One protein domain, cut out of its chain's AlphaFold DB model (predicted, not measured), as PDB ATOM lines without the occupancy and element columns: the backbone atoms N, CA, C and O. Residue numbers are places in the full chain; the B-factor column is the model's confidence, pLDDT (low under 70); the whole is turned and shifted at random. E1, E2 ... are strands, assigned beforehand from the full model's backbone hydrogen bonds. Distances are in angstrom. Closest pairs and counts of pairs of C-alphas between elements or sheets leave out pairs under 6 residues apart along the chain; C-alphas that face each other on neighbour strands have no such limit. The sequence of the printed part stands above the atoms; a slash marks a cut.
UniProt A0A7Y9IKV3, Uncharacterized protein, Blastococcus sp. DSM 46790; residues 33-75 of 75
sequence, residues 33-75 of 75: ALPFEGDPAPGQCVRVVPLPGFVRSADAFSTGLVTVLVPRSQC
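This is residues 33 to 75 of the 75 residues of an uncharacterized protein of Blastococcus sp. DSM 46790 (UniProt A0A7Y9IKV3). Little of this model is regular structure: it is one antiparallel strand hairpin, E1 then E2, whose long loop, residues 51 to 64, makes one end of an elongated outline. At the other end, residues 33 to 43 lead into E1. The printed part has 43 residues, 14 of them in the two named strands, with no named helix; the class is all strand. It is loose, with a radius of gyration of the C-alphas of 12.7 A and spans of 39 by 21 by 13 A.

Find C-alpha 44 at (48.499, 40.560, -41.030); from there E1, residues 44 to 50, runs 18.6 A. E2, residues 65 to 71, runs 18.8 A and ends at C-alpha 71, (48.629, 38.002, -37.321).

E1 and E2 are antiparallel neighbours, their directions at 148 degrees. Look at N 47 and O 68, within hydrogen-bond range at 2.9 A, and at N 66 and O 49, at 2.8 A.

The C-alphas farthest apart, those of Pro 42 and Asp 59, are 39.0 A apart. The printed part has no cut, and the link from E1 to E2 is long. The pLDDT is under 70 at residues 33 to 40 and 52 to 64.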
ATOM      1  N   ALA A  33      49.065  32.317 -56.571       47.56
ATOM      2  CA  ALA A  33      48.483  33.322 -55.699       47.56
ATOM      3  C   ALA A  33      46.994  33.390 -56.054       47.56
ATOM      4  O   ALA A  33      46.583  34.177 -56.900       47.56
ATOM      5  N   LEU A  34      46.190  32.504 -55.452       47.59
ATOM      6  CA  LEU A  34      44.755  32.756 -55.320       47.59
ATOM      7  C   LEU A  34      44.632  34.200 -54.818       47.59
ATOM      8  O   LEU A  34      45.178  34.475 -53.744       47.59
ATOM      9  N   PRO A  35      44.040  35.127 -55.590       48.03
ATOM     10  CA  PRO A  35      43.903  36.497 -55.142       48.03
ATOM     11  C   PRO A  35      43.039  36.438 -53.890       48.03
ATOM     12  O   PRO A  35      41.849  36.139 -53.951       48.03
ATOM     13  N   PHE A  36      43.661  36.638 -52.730       52.66
ATOM     14  CA  PHE A  36      42.907  36.982 -51.545       52.66
ATOM     15  C   PHE A  36      42.213  38.293 -51.909       52.66
ATOM     16  O   PHE A  36      42.883  39.273 -52.224       52.66
ATOM     17  N   GLU A  37      40.882  38.296 -51.944       55.69
ATOM     18  CA  GLU A  37      40.036  39.427 -52.365       55.69
ATOM     19  C   GLU A  37      40.095  40.623 -51.383       55.69
ATOM     20  O   GLU A  37      39.219  41.479 -51.342       55.69
ATOM     21  N   GLY A  38      41.148  40.694 -50.571       59.91
ATOM     22  CA  GLY A  38      41.452  41.774 -49.655       59.91
ATOM     23  C   GLY A  38      42.962  41.877 -49.499       59.91
ATOM     24  O   GLY A  38      43.635  40.889 -49.204       59.91
ATOM     25  N   ASP A  39      43.487  43.080 -49.709       66.06
ATOM     26  CA  ASP A  39      44.866  43.428 -49.374       66.06
ATOM     27  C   ASP A  39      45.097  43.104 -47.881       66.06
ATOM     28  O   ASP A  39      44.253  43.481 -47.054       66.06
ATOM     29  N   PRO A  40      46.152  42.355 -47.488       65.75
ATOM     30  CA  PRO A  40      46.404  42.072 -46.083       65.75
ATOM     31  C   PRO A  40      46.502  43.384 -45.302       65.75
ATOM     32  O   PRO A  40      47.327  44.249 -45.598       65.75
ATOM     33  N   ALA A  41      45.664  43.529 -44.273       75.56
ATOM     34  CA  ALA A  41      45.745  44.672 -43.377       75.56
ATOM     35  C   ALA A  41      47.176  44.791 -42.800       75.56
ATOM     36  O   ALA A  41      47.839  43.770 -42.611       75.56
ATOM     37  N   PRO A  42      47.659  45.990 -42.416       75.50
ATOM     38  CA  PRO A  42      49.047  46.205 -41.971       75.50
ATOM     39  C   PRO A  42      49.512  45.329 -40.789       75.50
ATOM     40  O   PRO A  42      50.711  45.228 -40.516       75.50
ATOM     41  N   GLY A  43      48.570  44.723 -40.061       82.81
ATOM     42  CA  GLY A  43      48.807  43.804 -38.947       82.81
ATOM     43  C   GLY A  43      48.744  42.314 -39.303       82.81
ATOM     44  O   GLY A  43      48.787  41.491 -38.388       82.81
ATOM     45  N   GLN A  44      48.619  41.946 -40.578       81.56
ATOM     46  CA  GLN A  44      48.499  40.560 -41.030       81.56
ATOM     47  C   GLN A  44      49.559  40.228 -42.084       81.56
ATOM     48  O   GLN A  44      49.991  41.102 -42.834       81.56
ATOM     49  N   CYS A  45      49.974  38.961 -42.153       82.81
ATOM     50  CA  CYS A  45      50.687  38.443 -43.320       82.81
ATOM     51  C   CYS A  45      49.991  37.211 -43.886       82.81
ATOM     52  O   CYS A  45      49.180  36.545 -43.242       82.81
ATOM     53  N   VAL A  46      50.371  36.909 -45.118       81.25
ATOM     54  CA  VAL A  46      49.923  35.747 -45.862       81.25
ATOM     55  C   VAL A  46      50.810  34.555 -45.515       81.25
ATOM     56  O   VAL A  46      52.033  34.634 -45.639       81.25
ATOM     57  N   ARG A  47      50.209  33.436 -45.104       79.69
ATOM     58  CA  ARG A  47      50.917  32.185 -44.815       79.69
ATOM     59  C   ARG A  47      50.299  31.029 -45.590       79.69
ATOM     60  O   ARG A  47      49.081  30.896 -45.651       79.69
ATOM     61  N   VAL A  48      51.145  30.172 -46.157       80.81
ATOM     62  CA  VAL A  48      50.720  28.949 -46.847       80.81
ATOM     63  C   VAL A  48      50.743  27.794 -45.851       80.81
ATOM     64  O   VAL A  48      51.784  27.498 -45.260       80.81
ATOM     65  N   VAL A  49      49.596  27.156 -45.643       79.94
ATOM     66  CA  VAL A  49      49.418  26.049 -44.695       79.94
ATOM     67  C   VAL A  49      48.768  24.853 -45.391       79.94
ATOM     68  O   VAL A  49      48.049  25.033 -46.374       79.94
ATOM     69  N   PRO A  50      49.013  23.617 -44.927       79.31
ATOM     70  CA  PRO A  50      48.269  22.467 -45.419       79.31
ATOM     71  C   PRO A  50      46.780  22.619 -45.089       79.31
ATOM     72  O   PRO A  50      46.412  23.032 -43.989       79.31
ATOM     73  N   LEU A  51      45.930  22.275 -46.050       75.81
ATOM     74  CA  LEU A  51      44.489  22.257 -45.898       75.81
ATOM     75  C   LEU A  51      44.131  21.203 -44.837       75.81
ATOM     76  O   LEU A  51      44.539  20.042 -44.962       75.81
ATOM     77  N   PRO A  52      43.389  21.577 -43.782       69.12
ATOM     78  CA  PRO A  52      43.002  20.636 -42.742       69.12
ATOM     79  C   PRO A  52      42.168  19.500 -43.352       69.12
ATOM     80  O   PRO A  52      41.208  19.743 -44.077       69.12
ATOM     81  N   GLY A  53      42.558  18.253 -43.076       68.94
ATOM     82  CA  GLY A  53      41.927  17.055 -43.645       68.94
ATOM     83  C   GLY A  53      42.522  16.575 -44.975       68.94
ATOM     84  O   GLY A  53      42.130  15.515 -45.459       68.94
ATOM     85  N   PHE A  54      43.495  17.290 -45.550       65.81
ATOM     86  CA  PHE A  54      44.196  16.833 -46.747       65.81
ATOM     87  C   PHE A  54      45.338  15.880 -46.370       65.81
ATOM     88  O   PHE A  54      46.352  16.286 -45.799       65.81
ATOM     89  N   VAL A  55      45.182  14.594 -46.687       61.91
ATOM     90  CA  VAL A  55      46.245  13.596 -46.515       61.91
ATOM     91  C   VAL A  55      47.157  13.668 -47.734       61.91
ATOM     92  O   VAL A  55      46.739  13.352 -48.847       61.91
ATOM     93  N   ARG A  56      48.412  14.089 -47.541       58.91
ATOM     94  CA  ARG A  56      49.432  13.970 -48.590       58.91
ATOM     95  C   ARG A  56      49.661  12.485 -48.864       58.91
ATOM     96  O   ARG A  56      50.249  11.800 -48.033       58.91
ATOM     97  N   SER A  57      49.196  11.986 -50.007       57.38
ATOM     98  CA  SER A  57      49.671  10.706 -50.536       57.38
ATOM     99  C   SER A  57      50.875  10.973 -51.434       57.38
ATOM    100  O   SER A  57      50.916  11.991 -52.125       57.38
ATOM    101  N   ALA A  58      51.875  10.092 -51.393       59.91
ATOM    102  CA  ALA A  58      53.099  10.240 -52.185       59.91
ATOM    103  C   ALA A  58      52.823  10.294 -53.703       59.91
ATOM    104  O   ALA A  58      53.618  10.868 -54.441       59.91
ATOM    105  N   ASP A  59      51.671   9.770 -54.133       60.09
ATOM    106  CA  ASP A  59      51.241   9.698 -55.531       60.09
ATOM    107  C   ASP A  59      50.299  10.845 -55.951       60.09
ATOM    108  O   ASP A  59      49.972  10.986 -57.132       60.09
ATOM    109  N   ALA A  60      49.845  11.689 -55.015       58.88
ATOM    110  CA  ALA A  60      48.974  12.817 -55.331       58.88
ATOM    111  C   ALA A  60      49.788  14.078 -55.642       58.88
ATOM    112  O   ALA A  60      50.371  14.710 -54.765       58.88
ATOM    113  N   PHE A  61      49.714  14.521 -56.897       56.53
ATOM    114  CA  PHE A  61      50.275  15.792 -57.375       56.53
ATOM    115  C   PHE A  61      49.624  17.046 -56.758       56.53
ATOM    116  O   PHE A  61      50.064  18.164 -57.023       56.53
ATOM    117  N   SER A  62      48.582  16.891 -55.936       57.28
ATOM    118  CA  SER A  62      47.955  18.000 -55.221       57.28
ATOM    119  C   SER A  62      48.552  18.106 -53.821       57.28
ATOM    120  O   SER A  62      48.353  17.237 -52.976       57.28
ATOM    121  N   THR A  63      49.302  19.177 -53.561       64.38
ATOM    122  CA  THR A  63      50.002  19.392 -52.281       64.38
ATOM    123  C   THR A  63      49.076  19.797 -51.133       64.38
ATOM    124  O   THR A  63      49.546  19.888 -49.992       64.38
ATOM    125  N   GLY A  64      47.782  20.009 -51.422       69.81
ATOM    126  CA  GLY A  64      46.756  20.353 -50.443       69.81
ATOM    127  C   GLY A  64      47.108  21.608 -49.663       69.81
ATOM    128  O   GLY A  64      47.031  21.589 -48.444       69.81
ATOM    129  N   LEU A  65      47.596  22.653 -50.328       75.44
ATOM    130  CA  LEU A  65      48.015  23.893 -49.678       75.44
ATOM    131  C   LEU A  65      46.933  24.961 -49.827       75.44
ATOM    132  O   LEU A  65      46.365  25.126 -50.906       75.44
ATOM    133  N   VAL A  66      46.686  25.702 -48.753       77.00
ATOM    134  CA  VAL A  66      45.835  26.892 -48.745       77.00
ATOM    135  C   VAL A  66      46.571  28.086 -48.179       77.00
ATOM    136  O   VAL A  66      47.460  27.976 -47.336       77.00
ATOM    137  N   THR A  67      46.159  29.248 -48.651       79.25
ATOM    138  CA  THR A  67      46.638  30.535 -48.182       79.25
ATOM    139  C   THR A  67      45.727  31.016 -47.059       79.25
ATOM    140  O   THR A  67      44.508  30.978 -47.203       79.25
ATOM    141  N   VAL A  68      46.292  31.460 -45.939       81.50
ATOM    142  CA  VAL A  68      45.548  32.031 -44.807       81.50
ATOM    143  C   VAL A  68      46.187  33.343 -44.359       81.50
ATOM    144  O   VAL A  68      47.406  33.510 -44.442       81.50
ATOM    145  N   LEU A  69      45.366  34.272 -43.866       84.25
ATOM    146  CA  LEU A  69      45.837  35.488 -43.207       84.25
ATOM    147  C   LEU A  69      46.103  35.186 -41.734       84.25
ATOM    148  O   LEU A  69      45.212  34.734 -41.013       84.25
ATOM    149  N   VAL A  70      47.327  35.444 -41.288       82.81
ATOM    150  CA  VAL A  70      47.744  35.282 -39.891       82.81
ATOM    151  C   VAL A  70      48.175  36.626 -39.305       82.81
ATOM    152  O   VAL A  70      48.611  37.505 -40.054       82.81
ATOM    153  N   PRO A  71      48.069  36.825 -37.977       86.62
ATOM    154  CA  PRO A  71      48.629  38.002 -37.321       86.62
ATOM    155  C   PRO A  71      50.121  38.148 -37.624       86.62
ATOM    156  O   PRO A  71      50.835  37.151 -37.722       86.62
ATOM    157  N   ARG A  72      50.615  39.389 -37.686       80.12
ATOM    158  CA  ARG A  72      52.023  39.682 -37.999       80.12
ATOM    159  C   ARG A  72      53.034  39.042 -37.041       80.12
ATOM    160  O   ARG A  72      54.182  38.858 -37.412       80.12
ATOM    161  N   SER A  73      52.612  38.706 -35.823       85.12
ATOM    162  CA  SER A  73      53.416  37.987 -34.825       85.12
ATOM    163  C   SER A  73      53.565  36.483 -35.093       85.12
ATOM    164  O   SER A  73      54.285  35.812 -34.360       85.12
ATOM    165  N   GLN A  74      52.845  35.942 -36.079       76.00
ATOM    166  CA  GLN A  74      52.854  34.526 -36.479       76.00
ATOM    167  C   GLN A  74      53.414  34.316 -37.895       76.00
ATOM    168  O   GLN A  74      53.335  33.209 -38.442       76.00
ATOM    169  N   CYS A  75      53.931  35.398 -38.473       75.50
ATOM    170  CA  CYS A  75      54.937  35.385 -39.517       75.50
ATOM    171  C   CYS A  75      56.289  35.192 -38.796       75.50
ATOM    172  O   CYS A  75      57.101  34.409 -39.316       75.50
TER     173      CYS A  75